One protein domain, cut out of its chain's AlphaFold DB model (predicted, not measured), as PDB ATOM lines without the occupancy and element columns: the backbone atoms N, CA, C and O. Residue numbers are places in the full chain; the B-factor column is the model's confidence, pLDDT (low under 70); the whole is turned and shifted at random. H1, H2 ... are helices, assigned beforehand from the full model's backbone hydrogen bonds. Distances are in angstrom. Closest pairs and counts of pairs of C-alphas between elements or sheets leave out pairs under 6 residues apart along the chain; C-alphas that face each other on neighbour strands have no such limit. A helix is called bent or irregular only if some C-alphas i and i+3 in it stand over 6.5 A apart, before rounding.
ATOM      1  N   GLY A 126      32.011 -31.341  -7.504       61.22
ATOM      2  CA  GLY A 126      31.910 -31.105  -6.056       61.22
ATOM      3  C   GLY A 126      31.484 -29.691  -5.624       61.22
ATOM      4  O   GLY A 126      31.136 -29.498  -4.459       61.22
ATOM      5  N   GLU A 127      31.455 -28.704  -6.522       59.56
ATOM      6  CA  GLU A 127      30.792 -27.419  -6.273       59.56
ATOM      7  C   GLU A 127      29.286 -27.600  -6.467       59.56
ATOM      8  O   GLU A 127      28.769 -27.724  -7.573       59.56
ATOM      9  N   THR A 128      28.560 -27.681  -5.357       77.69
ATOM     10  CA  THR A 128      27.098 -27.671  -5.365       77.69
ATOM     11  C   THR A 128      26.605 -26.329  -5.896       77.69
ATOM     12  O   THR A 128      27.150 -25.298  -5.503       77.69
ATOM     13  N   LEU A 129      25.533 -26.329  -6.696       77.00
ATOM     14  CA  LEU A 129      24.858 -25.124  -7.210       77.00
ATOM     15  C   LEU A 129      24.668 -24.048  -6.124       77.00
ATOM     16  O   LEU A 129      24.875 -22.869  -6.376       77.00
ATOM     17  N   ILE A 130      24.389 -24.495  -4.897       82.00
ATOM     18  CA  ILE A 130      24.259 -23.684  -3.682       82.00
ATOM     19  C   ILE A 130      25.462 -22.750  -3.475       82.00
ATOM     20  O   ILE A 130      25.287 -21.562  -3.224       82.00
ATOM     21  N   ARG A 131      26.692 -23.247  -3.644       82.19
ATOM     22  CA  ARG A 131      27.913 -22.447  -3.456       82.19
ATOM     23  C   ARG A 131      28.087 -21.402  -4.547       82.19
ATOM     24  O   ARG A 131      28.457 -20.276  -4.244       82.19
ATOM     25  N   LEU A 132      27.756 -21.738  -5.795       82.44
ATOM     26  CA  LEU A 132      27.755 -20.740  -6.865       82.44
ATOM     27  C   LEU A 132      26.685 -19.676  -6.639       82.44
ATOM     28  O   LEU A 132      26.966 -18.495  -6.823       82.44
ATOM     29  N   THR A 133      25.478 -20.062  -6.222       87.06
ATOM     30  CA  THR A 133      24.423 -19.091  -5.918       87.06
ATOM     31  C   THR A 133      24.804 -18.203  -4.740       87.06
ATOM     32  O   THR A 133      24.565 -17.002  -4.798       87.06
ATOM     33  N   GLU A 134      25.464 -18.749  -3.715       92.50
ATOM     34  CA  GLU A 134      25.997 -17.973  -2.591       92.50
ATOM     35  C   GLU A 134      27.093 -16.998  -3.038       92.50
ATOM     36  O   GLU A 134      27.089 -15.841  -2.625       92.50
ATOM     37  N   ASP A 135      28.010 -17.425  -3.907       88.88
ATOM     38  CA  ASP A 135      29.073 -16.563  -4.427       88.88
ATOM     39  C   ASP A 135      28.522 -15.449  -5.325       88.88
ATOM     40  O   ASP A 135      28.948 -14.296  -5.218       88.88
ATOM     41  N   VAL A 136      27.547 -15.761  -6.182       91.56
ATOM     42  CA  VAL A 136      26.837 -14.764  -6.995       91.56
ATOM     43  C   VAL A 136      26.078 -13.794  -6.098       91.56
ATOM     44  O   VAL A 136      26.190 -12.585  -6.292       91.56
ATOM     45  N   LEU A 137      25.375 -14.292  -5.080       92.56
ATOM     46  CA  LEU A 137      24.652 -13.464  -4.117       92.56
ATOM     47  C   LEU A 137      25.600 -12.531  -3.357       92.56
ATOM     48  O   LEU A 137      25.311 -11.346  -3.220       92.56
ATOM     49  N   ARG A 138      26.766 -13.019  -2.915       95.12
ATOM     50  CA  ARG A 138      27.789 -12.185  -2.258       95.12
ATOM     51  C   ARG A 138      28.314 -11.094  -3.184       95.12
ATOM     52  O   ARG A 138      28.439  -9.945  -2.760       95.12
ATOM     53  N   ARG A 139      28.607 -11.431  -4.444       92.75
ATOM     54  CA  ARG A 139      29.052 -10.452  -5.449       92.75
ATOM     55  C   ARG A 139      27.974  -9.411  -5.728       92.75
ATOM     56  O   ARG A 139      28.287  -8.225  -5.753       92.75
ATOM     57  N   LEU A 140      26.724  -9.839  -5.882       93.12
ATOM     58  CA  LEU A 140      25.588  -8.947  -6.089       93.12
ATOM     59  C   LEU A 140      25.403  -8.014  -4.891       93.12
ATOM     60  O   LEU A 140      25.357  -6.806  -5.082       93.12
ATOM     61  N   ASN A 141      25.404  -8.546  -3.667       94.06
ATOM     62  CA  ASN A 141      25.316  -7.737  -2.450       94.06
ATOM     63  C   ASN A 141      26.459  -6.721  -2.360       94.06
ATOM     64  O   ASN A 141      26.211  -5.566  -2.043       94.06
ATOM     65  N   THR A 142      27.686  -7.098  -2.736       96.56
ATOM     66  CA  THR A 142      28.825  -6.161  -2.779       96.56
ATOM     67  C   THR A 142      28.573  -5.011  -3.764       96.56
ATOM     68  O   THR A 142      28.858  -3.853  -3.464       96.56
ATOM     69  N   VAL A 143      28.010  -5.306  -4.942       95.19
ATOM     70  CA  VAL A 143      27.658  -4.286  -5.944       95.19
ATOM     71  C   VAL A 143      26.513  -3.397  -5.454       95.19
ATOM     72  O   VAL A 143      26.591  -2.176  -5.594       95.19
ATOM     73  N   VAL A 144      25.482  -3.982  -4.841       95.75
ATOM     74  CA  VAL A 144      24.342  -3.257  -4.257       95.75
ATOM     75  C   VAL A 144      24.800  -2.329  -3.137       95.75
ATOM     76  O   VAL A 144      24.403  -1.169  -3.108       95.75
ATOM     77  N   GLU A 145      25.684  -2.790  -2.255       95.81
ATOM     78  CA  GLU A 145      26.252  -1.970  -1.183       95.81
ATOM     79  C   GLU A 145      27.129  -0.834  -1.722       95.81
ATOM     80  O   GLU A 145      27.124   0.259  -1.160       95.81
ATOM     81  N   SER A 146      27.838  -1.051  -2.836       96.56
ATOM     82  CA  SER A 146      28.631   0.002  -3.484       96.56
ATOM     83  C   SER A 146      27.785   1.074  -4.185       96.56
ATOM     84  O   SER A 146      28.303   2.141  -4.519       96.56
ATOM     85  N   ASN A 147      26.490   0.814  -4.414       96.06
ATOM     86  CA  ASN A 147      25.603   1.698  -5.160       96.06
ATOM     87  C   ASN A 147      24.350   2.078  -4.352       96.06
ATOM     88  O   ASN A 147      23.351   1.362  -4.312       96.06
ATOM     89  N   GLU A 148      24.368   3.288  -3.792       95.81
ATOM     90  CA  GLU A 148      23.253   3.867  -3.029       95.81
ATOM     91  C   GLU A 148      21.932   3.945  -3.818       95.81
ATOM     92  O   GLU A 148      20.852   3.844  -3.237       95.81
ATOM     93  N   GLY A 149      21.991   4.120  -5.143       94.56
ATOM     94  CA  GLY A 149      20.801   4.147  -5.996       94.56
ATOM     95  C   GLY A 149      20.136   2.776  -6.094       94.56
ATOM     96  O   GLY A 149      18.919   2.666  -5.934       94.56
ATOM     97  N   LEU A 150      20.941   1.729  -6.291       93.50
ATOM     98  CA  LEU A 150      20.457   0.351  -6.366       93.50
ATOM     99  C   LEU A 150      19.912  -0.122  -5.013       93.50
ATOM    100  O   LEU A 150      18.864  -0.756  -4.969       93.50
ATOM    101  N   LYS A 151      20.565   0.261  -3.912       95.38
ATOM    102  CA  LYS A 151      20.085  -0.011  -2.553       95.38
ATOM    103  C   LYS A 151      18.701   0.594  -2.296       95.38
ATOM    104  O   LYS A 151      17.778  -0.127  -1.936       95.38
ATOM    105  N   ARG A 152      18.516   1.888  -2.592       94.50
ATOM    106  CA  ARG A 152      17.207   2.564  -2.465       94.50
ATOM    107  C   ARG A 152      16.127   1.945  -3.349       94.50
ATOM    108  O   ARG A 152      14.956   1.973  -2.980       94.50
ATOM    109  N   PHE A 153      16.507   1.446  -4.523       92.94
ATOM    110  CA  PHE A 153      15.596   0.728  -5.405       92.94
ATOM    111  C   PHE A 153      15.196  -0.624  -4.809       92.94
ATOM    112  O   PHE A 153      14.007  -0.918  -4.766       92.94
ATOM    113  N   MET A 154      16.151  -1.410  -4.299       92.38
ATOM    114  CA  MET A 154      15.871  -2.694  -3.647       92.38
ATOM    115  C   MET A 154      14.990  -2.533  -2.404       92.38
ATOM    116  O   MET A 154      14.045  -3.297  -2.243       92.38
ATOM    117  N   ASP A 155      15.214  -1.493  -1.598       94.94
ATOM    118  CA  ASP A 155      14.384  -1.186  -0.423       94.94
ATOM    119  C   ASP A 155      12.913  -0.898  -0.786       94.94
ATOM    120  O   ASP A 155      12.013  -1.089   0.030       94.94
ATOM    121  N   ARG A 156      12.656  -0.423  -2.012       94.94
ATOM    122  CA  ARG A 156      11.311  -0.122  -2.535       94.94
ATOM    123  C   ARG A 156      10.845  -1.125  -3.583       94.94
ATOM    124  O   ARG A 156       9.805  -0.913  -4.205       94.94
ATOM    125  N   TYR A 157      11.600  -2.197  -3.804       91.88
ATOM    126  CA  TYR A 157      11.318  -3.145  -4.874       91.88
ATOM    127  C   TYR A 157       9.947  -3.779  -4.680       91.88
ATOM    128  O   TYR A 157       9.141  -3.762  -5.601       91.88
ATOM    129  N   ASP A 158       9.636  -4.218  -3.460       89.69
ATOM    130  CA  ASP A 158       8.345  -4.835  -3.142       89.69
ATOM    131  C   ASP A 158       7.170  -3.871  -3.364       89.69
ATOM    132  O   ASP A 158       6.105  -4.279  -3.824       89.69
ATOM    133  N   GLN A 159       7.381  -2.571  -3.129       90.94
ATOM    134  CA  GLN A 159       6.368  -1.538  -3.372       90.94
ATOM    135  C   GLN A 159       6.118  -1.329  -4.868       90.94
ATOM    136  O   GLN A 159       4.993  -1.054  -5.270       90.94
ATOM    137  N   HIS A 160       7.148  -1.480  -5.704       83.44
ATOM    138  CA  HIS A 160       7.079  -1.226  -7.145       83.44
ATOM    139  C   HIS A 160       7.091  -2.498  -8.006       83.44
ATOM    140  O   HIS A 160       7.092  -2.401  -9.233       83.44
ATOM    141  N   ALA A 161       7.057  -3.690  -7.407       85.62
ATOM    142  CA  ALA A 161       7.128  -4.963  -8.125       85.62
ATOM    143  C   ALA A 161       5.991  -5.119  -9.151       85.62
ATOM    144  O   ALA A 161       6.190  -5.649 -10.245       85.62
ATOM    145  N   HIS A 162       4.811  -4.575  -8.840       81.25
ATOM    146  CA  HIS A 162       3.660  -4.563  -9.742       81.25
ATOM    147  C   HIS A 162       3.922  -3.766 -11.035       81.25
ATOM    148  O   HIS A 162       3.470  -4.174 -12.103       81.25
ATOM    149  N   LEU A 163       4.722  -2.694 -10.973       80.50
ATOM    150  CA  LEU A 163       5.093  -1.879 -12.140       80.50
ATOM    151  C   LEU A 163       6.082  -2.598 -13.066       80.50
ATOM    152  O   LEU A 163       6.155  -2.294 -14.254       80.50
ATOM    153  N   LEU A 164       6.844  -3.554 -12.531       81.31
ATOM    154  CA  LEU A 164       7.804  -4.363 -13.288       81.31
ATOM    155  C   LEU A 164       7.162  -5.606 -13.914       81.31
ATOM    156  O   LEU A 164       7.817  -6.331 -14.662       81.31
ATOM    157  N   THR A 165       5.885  -5.863 -13.626       81.06
ATOM    158  CA  THR A 165       5.163  -6.978 -14.233       81.06
ATOM    159  C   THR A 165       4.947  -6.671 -15.721       81.06
ATOM    160  O   THR A 165       4.423  -5.603 -16.042       81.06
ATOM    161  N   PRO A 166       5.291  -7.586 -16.651       71.81
ATOM    162  CA  PRO A 166       5.125  -7.368 -18.091       71.81
ATOM    163  C   PRO A 166       3.705  -6.937 -18.470       71.81
ATOM    164  O   PRO A 166       3.522  -6.134 -19.377       71.81
ATOM    165  N   SER A 167       2.703  -7.409 -17.727       65.75
ATOM    166  CA  SER A 167       1.301  -7.017 -17.870       65.75
ATOM    167  C   SER A 167       1.078  -5.506 -17.735       65.75
ATOM    168  O   SER A 167       0.278  -4.951 -18.480       65.75
ATOM    169  N   PHE A 168       1.804  -4.830 -16.839       74.31
ATOM    170  CA  PHE A 168       1.732  -3.377 -16.673       74.31
ATOM    171  C   PHE A 168       2.408  -2.643 -17.841       74.31
ATOM    172  O   PHE A 168       1.829  -1.723 -18.411       74.31
ATOM    173  N   ALA A 169       3.595  -3.091 -18.266       66.56
ATOM    174  CA  ALA A 169       4.309  -2.497 -19.401       66.56
ATOM    175  C   ALA A 169       3.559  -2.667 -20.739       66.56
ATOM    176  O   ALA A 169       3.634  -1.806 -21.615       66.56
ATOM    177  N   LEU A 170       2.817  -3.767 -20.891       66.12
ATOM    178  CA  LEU A 170       2.048  -4.080 -22.097       66.12
ATOM    179  C   LEU A 170       0.646  -3.450 -22.113       66.12
ATOM    180  O   LEU A 170       0.051  -3.360 -23.192       66.12
ATOM    181  N   ALA A 171       0.147  -2.956 -20.973       62.44
ATOM    182  CA  ALA A 171      -1.193  -2.373 -20.836       62.44
ATOM    183  C   ALA A 171      -1.446  -1.149 -21.740       62.44
ATOM    184  O   ALA A 171      -2.595  -0.828 -22.018       62.44
TER     185      ALA A 171
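AT A GLANCE: This is residues 126 to 171 of the 359 residues of an uncharacterized protein of Serpula lacrymans var. lacrymans (strain S7.3) (UniProt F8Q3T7). The printed part makes an open V: the long helix H1 is one arm, and the short helices H2, H3 and H4 follow one another along the other, with few contacts. The 46 residues printed hold four named helices, H1 to H4 in order, and no named strand; the class is all helix. The whole is extended, radius of gyration of the C-alphas 14.7 A, and flat, spanning 46 by 25 by 13 A.

HOW THE PARTS SIT: H1, residues 129 to 146, and H2, residues 148 to 155, only just touch, only at the corner by their link, with 3 pairs of C-alphas within 8 A; the closest are Val 144 and Lys 151, 5.6 A. They run opposite ways at a steep tilt of 56 degrees. H2 and H3, residues 157 to 164, meet only through their link. H3 and H4, residues 166 to 170, are close but not clearly touching; their closest C-alphas, His 162 and Phe 168, are 7.3 A apart. H1 is apart from H3 and H4. In H1, H2 and H4 every O i to N i+4 pair is within hydrogen-bond range; in H3 1 of 4 is, beside 3 of 5 O i to N i+3 pairs.

IN THESE COORDINATES: H1 runs 25.7 A from C-alpha 129 at (24.858, -25.124, -7.210), H2 10.5 A and H3 9.2 A. H3 is irregular: C-alphas 159 and 162 are 7.6 A apart. H4 ends at C-alpha 170, (2.048, -4.080, -22.097).

THE WHOLE: The C-alphas farthest apart, Gly 126 and Ala 171, are 46.3 A apart. The printed part has no cut, and its three links are tight. Residues 126 to 127, 167 and 169 to 171 have pLDDT under 70.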